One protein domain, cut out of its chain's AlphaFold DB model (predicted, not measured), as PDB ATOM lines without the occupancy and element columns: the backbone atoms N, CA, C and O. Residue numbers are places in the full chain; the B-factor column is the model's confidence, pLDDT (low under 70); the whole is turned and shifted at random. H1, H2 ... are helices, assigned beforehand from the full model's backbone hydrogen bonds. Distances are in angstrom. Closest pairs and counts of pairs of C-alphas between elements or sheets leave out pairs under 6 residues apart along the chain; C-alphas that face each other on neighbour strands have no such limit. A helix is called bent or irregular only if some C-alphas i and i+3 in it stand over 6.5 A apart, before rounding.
ATOM      1  N   LEU A  58      -9.308  44.913   3.805       77.44
ATOM      2  CA  LEU A  58      -9.801  45.012   5.191       77.44
ATOM      3  C   LEU A  58      -9.882  46.475   5.641       77.44
ATOM      4  O   LEU A  58     -10.879  46.907   6.214       77.44
ATOM      5  N   ALA A  59      -8.848  47.263   5.342       79.56
ATOM      6  CA  ALA A  59      -8.855  48.686   5.668       79.56
ATOM      7  C   ALA A  59      -9.981  49.433   4.935       79.56
ATOM      8  O   ALA A  59     -10.620  50.303   5.517       79.56
ATOM      9  N   GLU A  60     -10.259  49.058   3.685       81.19
ATOM     10  CA  GLU A  60     -11.356  49.588   2.872       81.19
ATOM     11  C   GLU A  60     -12.744  49.183   3.406       81.19
ATOM     12  O   GLU A  60     -13.710  49.915   3.195       81.19
ATOM     13  N   THR A  61     -12.861  48.058   4.128       82.06
ATOM     14  CA  THR A  61     -14.128  47.644   4.766       82.06
ATOM     15  C   THR A  61     -14.452  48.381   6.067       82.06
ATOM     16  O   THR A  61     -15.611  48.386   6.486       82.06
ATOM     17  N   ILE A  62     -13.476  49.045   6.694       85.00
ATOM     18  CA  ILE A  62     -13.693  49.795   7.937       85.00
ATOM     19  C   ILE A  62     -14.212  51.195   7.595       85.00
ATOM     20  O   ILE A  62     -13.482  52.050   7.093       85.00
ATOM     21  N   ARG A  63     -15.487  51.452   7.900       88.50
ATOM     22  CA  ARG A  63     -16.153  52.734   7.623       88.50
ATOM     23  C   ARG A  63     -16.392  53.501   8.914       88.50
ATOM     24  O   ARG A  63     -16.957  52.963   9.865       88.50
ATOM     25  N   ILE A  64     -15.999  54.774   8.944       90.25
ATOM     26  CA  ILE A  64     -16.159  55.634  10.127       90.25
ATOM     27  C   ILE A  64     -17.637  55.735  10.517       90.25
ATOM     28  O   ILE A  64     -17.964  55.758  11.699       90.25
ATOM     29  N   GLU A  65     -18.540  55.759   9.542       90.94
ATOM     30  CA  GLU A  65     -19.981  55.856   9.765       90.94
ATOM     31  C   GLU A  65     -20.530  54.645  10.534       90.94
ATOM     32  O   GLU A  65     -21.360  54.812  11.435       90.94
ATOM     33  N   ASP A  66     -20.021  53.446  10.235       88.19
ATOM     34  CA  ASP A  66     -20.380  52.207  10.928       88.19
ATOM     35  C   ASP A  66     -19.871  52.254  12.374       88.19
ATOM     36  O   ASP A  66     -20.649  52.081  13.314       88.19
ATOM     37  N   LEU A  67     -18.591  52.599  12.570       92.25
ATOM     38  CA  LEU A  67     -17.996  52.733  13.907       92.25
ATOM     39  C   LEU A  67     -18.761  53.757  14.757       92.25
ATOM     40  O   LEU A  67     -19.119  53.492  15.904       92.25
ATOM     41  N   MET A  68     -19.079  54.917  14.180       95.38
ATOM     42  CA  MET A  68     -19.817  55.979  14.864       95.38
ATOM     43  C   MET A  68     -21.254  55.578  15.203       95.38
ATOM     44  O   MET A  68     -21.801  56.074  16.186       95.38
ATOM     45  N   THR A  69     -21.874  54.687  14.427       95.38
ATOM     46  CA  THR A  69     -23.200  54.143  14.750       95.38
ATOM     47  C   THR A  69     -23.144  53.329  16.040       95.38
ATOM     48  O   THR A  69     -23.925  53.584  16.960       95.38
ATOM     49  N   HIS A  70     -22.165  52.432  16.160       96.00
ATOM     50  CA  HIS A  70     -21.975  51.638  17.371       96.00
ATOM     51  C   HIS A  70     -21.548  52.500  18.572       96.00
ATOM     52  O   HIS A  70     -22.090  52.338  19.663       96.00
ATOM     53  N   LEU A  71     -20.663  53.486  18.385       97.56
ATOM     54  CA  LEU A  71     -20.254  54.391  19.470       97.56
ATOM     55  C   LEU A  71     -21.415  55.229  20.011       97.56
ATOM     56  O   LEU A  71     -21.526  55.411  21.223       97.56
ATOM     57  N   ARG A  72     -22.313  55.706  19.139       98.25
ATOM     58  CA  ARG A  72     -23.538  56.400  19.569       98.25
ATOM     59  C   ARG A  72     -24.470  55.476  20.342       98.25
ATOM     60  O   ARG A  72     -25.090  55.927  21.300       98.25
ATOM     61  N   GLN A  73     -24.549  54.201  19.966       98.25
ATOM     62  CA  GLN A  73     -25.340  53.230  20.714       98.25
ATOM     63  C   GLN A  73     -24.747  52.965  22.105       98.25
ATOM     64  O   GLN A  73     -25.492  52.960  23.082       98.25
ATOM     65  N   LEU A  74     -23.423  52.830  22.226       98.31
ATOM     66  CA  LEU A  74     -22.761  52.716  23.530       98.31
ATOM     67  C   LEU A  74     -22.979  53.971  24.389       98.31
ATOM     68  O   LEU A  74     -23.294  53.856  25.571       98.31
ATOM     69  N   GLN A  75     -22.885  55.167  23.801       98.50
ATOM     70  CA  GLN A  75     -23.193  56.418  24.505       98.50
ATOM     71  C   GLN A  75     -24.639  56.437  25.001       98.50
ATOM     72  O   GLN A  75     -24.878  56.729  26.168       98.50
ATOM     73  N   ARG A  76     -25.593  56.042  24.155       98.69
ATOM     74  CA  ARG A  76     -27.005  55.958  24.529       98.69
ATOM     75  C   ARG A  76     -27.240  54.993  25.692       98.69
ATOM     76  O   ARG A  76     -27.960  55.340  26.621       98.69
ATOM     77  N   ILE A  77     -26.610  53.817  25.663       98.69
ATOM     78  CA  ILE A  77     -26.685  52.842  26.762       98.69
ATOM     79  C   ILE A  77     -26.193  53.468  28.074       98.69
ATOM     80  O   ILE A  77     -26.829  53.282  29.113       98.69
ATOM     81  N   ALA A  78     -25.088  54.220  28.026       98.44
ATOM     82  CA  ALA A  78     -24.574  54.933  29.188       98.44
ATOM     83  C   ALA A  78     -25.564  56.000  29.677       98.44
ATOM     84  O   ALA A  78     -25.890  56.023  30.861       98.44
ATOM     85  N   ASP A  79     -26.079  56.846  28.782       98.50
ATOM     86  CA  ASP A  79     -27.012  57.933  29.112       98.50
ATOM     87  C   ASP A  79     -28.302  57.406  29.763       98.50
ATOM     88  O   ASP A  79     -28.764  57.947  30.766       98.50
ATOM     89  N   GLU A  80     -28.838  56.290  29.259       98.25
ATOM     90  CA  GLU A  80     -30.017  55.601  29.810       98.25
ATOM     91  C   GLU A  80     -29.719  54.823  31.115       98.25
ATOM     92  O   GLU A  80     -30.633  54.283  31.749       98.25
ATOM     93  N   SER A  81     -28.447  54.786  31.536       97.56
ATOM     94  CA  SER A  81     -27.930  54.043  32.693       97.56
ATOM     95  C   SER A  81     -27.082  54.916  33.628       97.56
ATOM     96  O   SER A  81     -26.034  54.494  34.116       97.56
ATOM     97  N   ASN A  82     -27.547  56.137  33.911       96.94
ATOM     98  CA  ASN A  82     -26.892  57.101  34.811       96.94
ATOM     99  C   ASN A  82     -25.506  57.582  34.337       96.94
ATOM    100  O   ASN A  82     -24.653  57.935  35.149       96.94
ATOM    101  N   GLY A  83     -25.275  57.606  33.026       97.75
ATOM    102  CA  GLY A  83     -24.043  58.106  32.415       97.75
ATOM    103  C   GLY A  83     -22.861  57.132  32.457       97.75
ATOM    104  O   GLY A  83     -21.729  57.560  32.236       97.75
ATOM    105  N   THR A  84     -23.080  55.842  32.737       98.25
ATOM    106  CA  THR A  84     -22.001  54.850  32.865       98.25
ATOM    107  C   THR A  84     -22.376  53.472  32.312       98.25
ATOM    108  O   THR A  84     -23.546  53.104  32.221       98.25
ATOM    109  N   ARG A  85     -21.349  52.700  31.948       98.19
ATOM    110  CA  ARG A  85     -21.400  51.284  31.559       98.19
ATOM    111  C   ARG A  85     -20.518  50.442  32.490       98.19
ATOM    112  O   ARG A  85     -20.013  49.400  32.088       98.19
ATOM    113  N   ALA A  86     -20.270  50.917  33.710       96.75
ATOM    114  CA  ALA A  86     -19.451  50.213  34.690       96.75
ATOM    115  C   ALA A  86     -20.046  48.858  35.074       96.75
ATOM    116  O   ALA A  86     -21.266  48.705  35.115       96.75
ATOM    117  N   ILE A  87     -19.194  47.882  35.390       95.06
ATOM    118  CA  ILE A  87     -19.631  46.579  35.907       95.06
ATOM    119  C   ILE A  87     -20.600  46.739  37.091       95.06
ATOM    120  O   ILE A  87     -20.537  47.725  37.827       95.06
ATOM    121  N   ASN A  88     -21.491  45.763  37.279       93.50
ATOM    122  CA  ASN A  88     -22.578  45.824  38.265       93.50
ATOM    123  C   ASN A  88     -23.575  46.983  38.048       93.50
ATOM    124  O   ASN A  88     -24.182  47.485  38.995       93.50
ATOM    125  N   THR A  89     -23.747  47.440  36.806       95.75
ATOM    126  CA  THR A  89     -24.761  48.439  36.448       95.75
ATOM    127  C   THR A  89     -25.630  47.951  35.297       95.75
ATOM    128  O   THR A  89     -25.246  47.063  34.531       95.75
ATOM    129  N   ARG A  90     -26.791  48.594  35.124       97.31
ATOM    130  CA  ARG A  90     -27.632  48.396  33.939       97.31
ATOM    131  C   ARG A  90     -26.848  48.636  32.645       97.31
ATOM    132  O   ARG A  90     -26.958  47.835  31.726       97.31
ATOM    133  N   GLY A  91     -26.023  49.683  32.590       98.06
ATOM    134  CA  GLY A  91     -25.296  50.058  31.376       98.06
ATOM    135  C   GLY A  91     -24.297  48.997  30.923       98.06
ATOM    136  O   GLY A  91     -24.128  48.788  29.723       98.06
ATOM    137  N   PHE A  92     -23.676  48.278  31.861       97.88
ATOM    138  CA  PHE A  92     -22.830  47.134  31.525       97.88
ATOM    139  C   PHE A  92     -23.644  45.988  30.919       97.88
ATOM    140  O   PHE A  92     -23.328  45.529  29.824       97.88
ATOM    141  N   ASN A  93     -24.735  45.585  31.575       97.69
ATOM    142  CA  ASN A  93     -25.573  44.480  31.103       97.69
ATOM    143  C   ASN A  93     -26.158  44.769  29.709       97.69
ATOM    144  O   ASN A  93     -26.131  43.907  28.834       97.69
ATOM    145  N   GLU A  94     -26.629  45.995  29.470       98.38
ATOM    146  CA  GLU A  94     -27.127  46.418  28.155       98.38
ATOM    147  C   GLU A  94     -26.012  46.473  27.099       98.38
ATOM    148  O   GLU A  94     -26.244  46.131  25.941       98.38
ATOM    149  N   THR A  95     -24.785  46.846  27.484       98.12
ATOM    150  CA  THR A  95     -23.622  46.788  26.582       98.12
ATOM    151  C   THR A  95     -23.339  45.353  26.149       98.12
ATOM    152  O   THR A  95     -23.198  45.089  24.956       98.12
ATOM    153  N   VAL A  96     -23.273  44.422  27.102       97.69
ATOM    154  CA  VAL A  96     -23.028  42.997  26.838       97.69
ATOM    155  C   VAL A  96     -24.120  42.424  25.933       97.69
ATOM    156  O   VAL A  96     -23.808  41.801  24.921       97.69
ATOM    157  N   ASN A  97     -25.392  42.708  26.234       97.50
ATOM    158  CA  ASN A  97     -26.529  42.278  25.416       97.50
ATOM    159  C   ASN A  97     -26.463  42.838  23.989       97.50
ATOM    160  O   ASN A  97     -26.769  42.133  23.028       97.50
ATOM    161  N   TYR A  98     -26.065  44.104  23.837       97.31
ATOM    162  CA  TYR A  98     -25.913  44.734  22.531       97.31
ATOM    163  C   TYR A  98     -24.833  44.054  21.681       97.31
ATOM    164  O   TYR A  98     -25.079  43.749  20.513       97.31
ATOM    165  N   ILE A  99     -23.666  43.786  22.275       96.31
ATOM    166  CA  ILE A  99     -22.544  43.115  21.606       96.31
ATOM    167  C   ILE A  99     -22.936  41.689  21.212       96.31
ATOM    168  O   ILE A  99     -22.783  41.306  20.055       96.31
ATOM    169  N   GLU A 100     -23.489  40.916  22.148       95.69
ATOM    170  CA  GLU A 100     -23.924  39.542  21.892       95.69
ATOM    171  C   GLU A 100     -24.967  39.482  20.771       95.69
ATOM    172  O   GLU A 100     -24.873  38.639  19.878       95.69
ATOM    173  N   LYS A 101     -25.943  40.398  20.775       95.19
ATOM    174  CA  LYS A 101     -26.943  40.485  19.709       95.19
ATOM    175  C   LYS A 101     -26.292  40.760  18.353       95.19
ATOM    176  O   LYS A 101     -26.575  40.043  17.399       95.19
ATOM    177  N   TYR A 102     -25.417  41.762  18.276       93.75
ATOM    178  CA  TYR A 102     -24.745  42.135  17.030       93.75
ATOM    179  C   TYR A 102     -23.903  40.989  16.447       93.75
ATOM    180  O   TYR A 102     -23.928  40.747  15.240       93.75
ATOM    181  N   LEU A 103     -23.182  40.265  17.306       93.38
ATOM    182  CA  LEU A 103     -22.351  39.133  16.898       93.38
ATOM    183  C   LEU A 103     -23.196  37.947  16.418       93.38
ATOM    184  O   LEU A 103     -22.873  37.342  15.401       93.38
ATOM    185  N   ASN A 104     -24.313  37.650  17.088       92.75
ATOM    186  CA  ASN A 104     -25.235  36.596  16.649       92.75
ATOM    187  C   ASN A 104     -25.923  36.927  15.310       92.75
ATOM    188  O   ASN A 104     -26.244  36.024  14.538       92.75
ATOM    189  N   ILE A 294      -5.546  33.367  17.215       91.88
ATOM    190  CA  ILE A 294      -5.270  34.771  17.530       91.88
ATOM    191  C   ILE A 294      -6.436  35.292  18.366       91.88
ATOM    192  O   ILE A 294      -7.580  35.241  17.928       91.88
ATOM    193  N   VAL A 295      -6.141  35.813  19.558       93.00
ATOM    194  CA  VAL A 295      -7.141  36.470  20.406       93.00
ATOM    195  C   VAL A 295      -7.020  37.974  20.220       93.00
ATOM    196  O   VAL A 295      -5.971  38.560  20.494       93.00
ATOM    197  N   VAL A 296      -8.106  38.596  19.771       93.75
ATOM    198  CA  VAL A 296      -8.261  40.050  19.715       93.75
ATOM    199  C   VAL A 296      -9.384  40.413  20.675       93.75
ATOM    200  O   VAL A 296     -10.435  39.778  20.665       93.75
ATOM    201  N   GLY A 297      -9.160  41.396  21.541       94.94
ATOM    202  CA  GLY A 297     -10.101  41.710  22.608       94.94
ATOM    203  C   GLY A 297     -10.090  43.177  23.001       94.94
ATOM    204  O   GLY A 297      -9.149  43.917  22.725       94.94
ATOM    205  N   SER A 298     -11.164  43.565  23.674       95.50
ATOM    206  CA  SER A 298     -11.361  44.845  24.351       95.50
ATOM    207  C   SER A 298     -12.108  44.573  25.663       95.50
ATOM    208  O   SER A 298     -12.450  43.423  25.949       95.50
ATOM    209  N   HIS A 299     -12.355  45.600  26.474       96.06
ATOM    210  CA  HIS A 299     -13.229  45.462  27.639       96.06
ATOM    211  C   HIS A 299     -14.518  46.256  27.443       96.06
ATOM    212  O   HIS A 299     -14.519  47.366  26.908       96.06
ATOM    213  N   SER A 300     -15.625  45.650  27.870       95.94
ATOM    214  CA  SER A 300     -16.968  46.174  27.628       95.94
ATOM    215  C   SER A 300     -17.405  47.220  28.645       95.94
ATOM    216  O   SER A 300     -18.332  47.976  28.368       95.94
ATOM    217  N   ASP A 301     -16.778  47.287  29.813       96.56
ATOM    218  CA  ASP A 301     -17.154  48.208  30.877       96.56
ATOM    219  C   ASP A 301     -16.576  49.619  30.695       96.56
ATOM    220  O   ASP A 301     -15.672  49.872  29.898       96.56
ATOM    221  N   SER A 302     -17.127  50.558  31.460       96.81
ATOM    222  CA  SER A 302     -16.515  51.860  31.724       96.81
ATOM    223  C   SER A 302     -16.245  52.029  33.221       96.81
ATOM    224  O   SER A 302     -16.473  51.132  34.030       96.81
ATOM    225  N   VAL A 303     -15.793  53.212  33.629       92.94
ATOM    226  CA  VAL A 303     -15.779  53.595  35.046       92.94
ATOM    227  C   VAL A 303     -17.116  54.220  35.470       92.94
ATOM    228  O   VAL A 303     -17.801  54.819  34.636       92.94
ATOM    229  N   PRO A 304     -17.476  54.195  36.769       91.56
ATOM    230  CA  PRO A 304     -18.705  54.831  37.257       91.56
ATOM    231  C   PRO A 304     -18.814  56.327  36.929       91.56
ATOM    232  O   PRO A 304     -19.910  56.861  36.835       91.56
ATOM    233  N   ALA A 305     -17.675  57.005  36.751       88.88
ATOM    234  CA  ALA A 305     -17.613  58.443  36.501       88.88
ATOM    235  C   ALA A 305     -17.973  58.860  35.064       88.88
ATOM    236  O   ALA A 305     -18.093  60.058  34.811       88.88
ATOM    237  N   GLY A 306     -18.105  57.928  34.112       95.06
ATOM    238  CA  GLY A 306     -18.414  58.319  32.740       95.06
ATOM    239  C   GLY A 306     -18.716  57.185  31.762       95.06
ATOM    240  O   GLY A 306     -18.592  56.001  32.090       95.06
ATOM    241  N   PRO A 307     -19.079  57.548  30.518       97.19
ATOM    242  CA  PRO A 307     -19.638  56.618  29.537       97.19
ATOM    243  C   PRO A 307     -18.593  55.691  28.905       97.19
ATOM    244  O   PRO A 307     -18.944  54.674  28.310       97.19
ATOM    245  N   GLY A 308     -17.305  56.033  29.015       97.06
ATOM    246  CA  GLY A 308     -16.215  55.195  28.526       97.06
ATOM    247  C   GLY A 308     -16.240  54.968  27.017       97.06
ATOM    248  O   GLY A 308     -16.109  53.838  26.563       97.06
ATOM    249  N   ILE A 309     -16.467  56.017  26.220       97.50
ATOM    250  CA  ILE A 309     -16.491  55.891  24.750       97.50
ATOM    251  C   ILE A 309     -15.083  55.741  24.182       97.50
ATOM    252  O   ILE A 309     -14.864  54.923  23.302       97.50
ATOM    253  N   ASN A 310     -14.109  56.479  24.711       95.19
ATOM    254  CA  ASN A 310     -12.705  56.263  24.363       95.19
ATOM    255  C   ASN A 310     -12.058  55.146  25.201       95.19
ATOM    256  O   ASN A 310     -11.104  54.543  24.734       95.19
ATOM    257  N   ASP A 311     -12.567  54.900  26.411       93.56
ATOM    258  CA  ASP A 311     -12.095  53.870  27.348       93.56
ATOM    259  C   ASP A 311     -13.302  53.050  27.867       93.56
ATOM    260  O   ASP A 311     -13.934  53.434  28.850       93.56
ATOM    261  N   ASN A 312     -13.745  52.000  27.165       94.50
ATOM    262  CA  ASN A 312     -13.117  51.470  25.947       94.50
ATOM    263  C   ASN A 312     -14.037  51.229  24.742       94.50
ATOM    264  O   ASN A 312     -13.770  50.386  23.892       94.50
ATOM    265  N   GLY A 313     -15.101  52.023  24.611       96.25
ATOM    266  CA  GLY A 313     -16.068  51.921  23.511       96.25
ATOM    267  C   GLY A 313     -15.451  51.831  22.110       96.25
ATOM    268  O   GLY A 313     -15.884  51.008  21.310       96.25
ATOM    269  N   LYS A 314     -14.424  52.633  21.816       94.44
ATOM    270  CA  LYS A 314     -13.741  52.658  20.516       94.44
ATOM    271  C   LYS A 314     -13.064  51.333  20.156       94.44
ATOM    272  O   LYS A 314     -13.081  50.971  18.985       94.44
ATOM    273  N   ASP A 315     -12.502  50.617  21.128       93.69
ATOM    274  CA  ASP A 315     -11.832  49.351  20.841       93.69
ATOM    275  C   ASP A 315     -12.879  48.243  20.749       93.69
ATOM    276  O   ASP A 315     -12.739  47.361  19.913       93.69
ATOM    277  N   ILE A 316     -13.978  48.322  21.516       94.25
ATOM    278  CA  ILE A 316     -15.103  47.389  21.363       94.25
ATOM    279  C   ILE A 316     -15.596  47.403  19.908       94.25
ATOM    280  O   ILE A 316     -15.641  46.354  19.270       94.25
ATOM    281  N   VAL A 317     -15.886  48.589  19.356       91.75
ATOM    282  CA  VAL A 317     -16.395  48.709  17.975       91.75
ATOM    283  C   VAL A 317     -15.366  48.338  16.910       91.75
ATOM    284  O   VAL A 317     -15.754  47.998  15.798       91.75
ATOM    285  N   LEU A 318     -14.072  48.421  17.232       88.06
ATOM    286  CA  LEU A 318     -12.998  48.002  16.337       88.06
ATOM    287  C   LEU A 318     -12.817  46.479  16.337       88.06
ATOM    288  O   LEU A 318     -12.433  45.924  15.319       88.06
ATOM    289  N   VAL A 319     -13.060  45.815  17.469       85.75
ATOM    290  CA  VAL A 319     -12.834  44.372  17.623       85.75
ATOM    291  C   VAL A 319     -13.947  43.541  16.994       85.75
ATOM    292  O   VAL A 319     -13.654  42.511  16.398       85.75
ATOM    293  N   PHE A 320     -15.212  43.945  17.133       75.62
ATOM    294  CA  PHE A 320     -16.328  43.133  16.631       75.62
ATOM    295  C   PHE A 320     -16.734  43.429  15.179       75.62
ATOM    296  O   PHE A 320     -17.701  42.833  14.706       75.62
ATOM    297  N   LYS A 321     -16.057  44.358  14.493       68.56
ATOM    298  CA  LYS A 321     -16.335  44.748  13.104       68.56
ATOM    299  C   LYS A 321     -15.310  44.148  12.151       68.56
ATOM    300  O   LYS A 321     -15.749  43.698  11.071       68.56
TER     301      LYS A 321
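This is residues 58 to 104 and 294 to 321 of the 321 residues of the protein "Hypothetical protein" of Rotaria sp. Silwood2 (UniProt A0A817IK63). The longest helix, H2, and H3 make a helical hairpin splayed as a V, and H4 packs on H2. The short H1 lies off the first end of H2. The printed part has 75 residues with four named helices, H1 to H4 in order; it is all helix and compact, with a radius of gyration of the C-alphas of 12.0 A and spans of 36 by 26 by 21 A.

H2, residues 64 to 79, touches H3, residues 90 to 104, with residues 74 to 78 alone; the closest C-alphas, of Ala 78 and Gly 91, are 5.4 A apart. They run opposite ways at a shallow tilt of 33 degrees, only just short of steep. H2 touches H4, residues 309 to 319, opposite ways at a steep tilt of 47 degrees; the closest C-alphas, of Leu 67 and Val 317, are 5.9 A apart. H1, residues 58 to 61, touches no helix. Every O i to N i+4 pair is within hydrogen-bond range in H2 and H3, 5 of 7 in H4.

H2 spans 22.0 A from C-alpha 64 at (-16.159, 55.634, 10.127); H3 spans 21.1 A. H4 is irregular, with C-alphas 311 and 314 7.1 A apart, and ends at C-alpha 319 (-12.834, 44.372, 17.623).

Residues 105 to 293 are not printed; C-alphas 104 and 294 are 20.1 A apart. Residue 321 is under 70 in pLDDT.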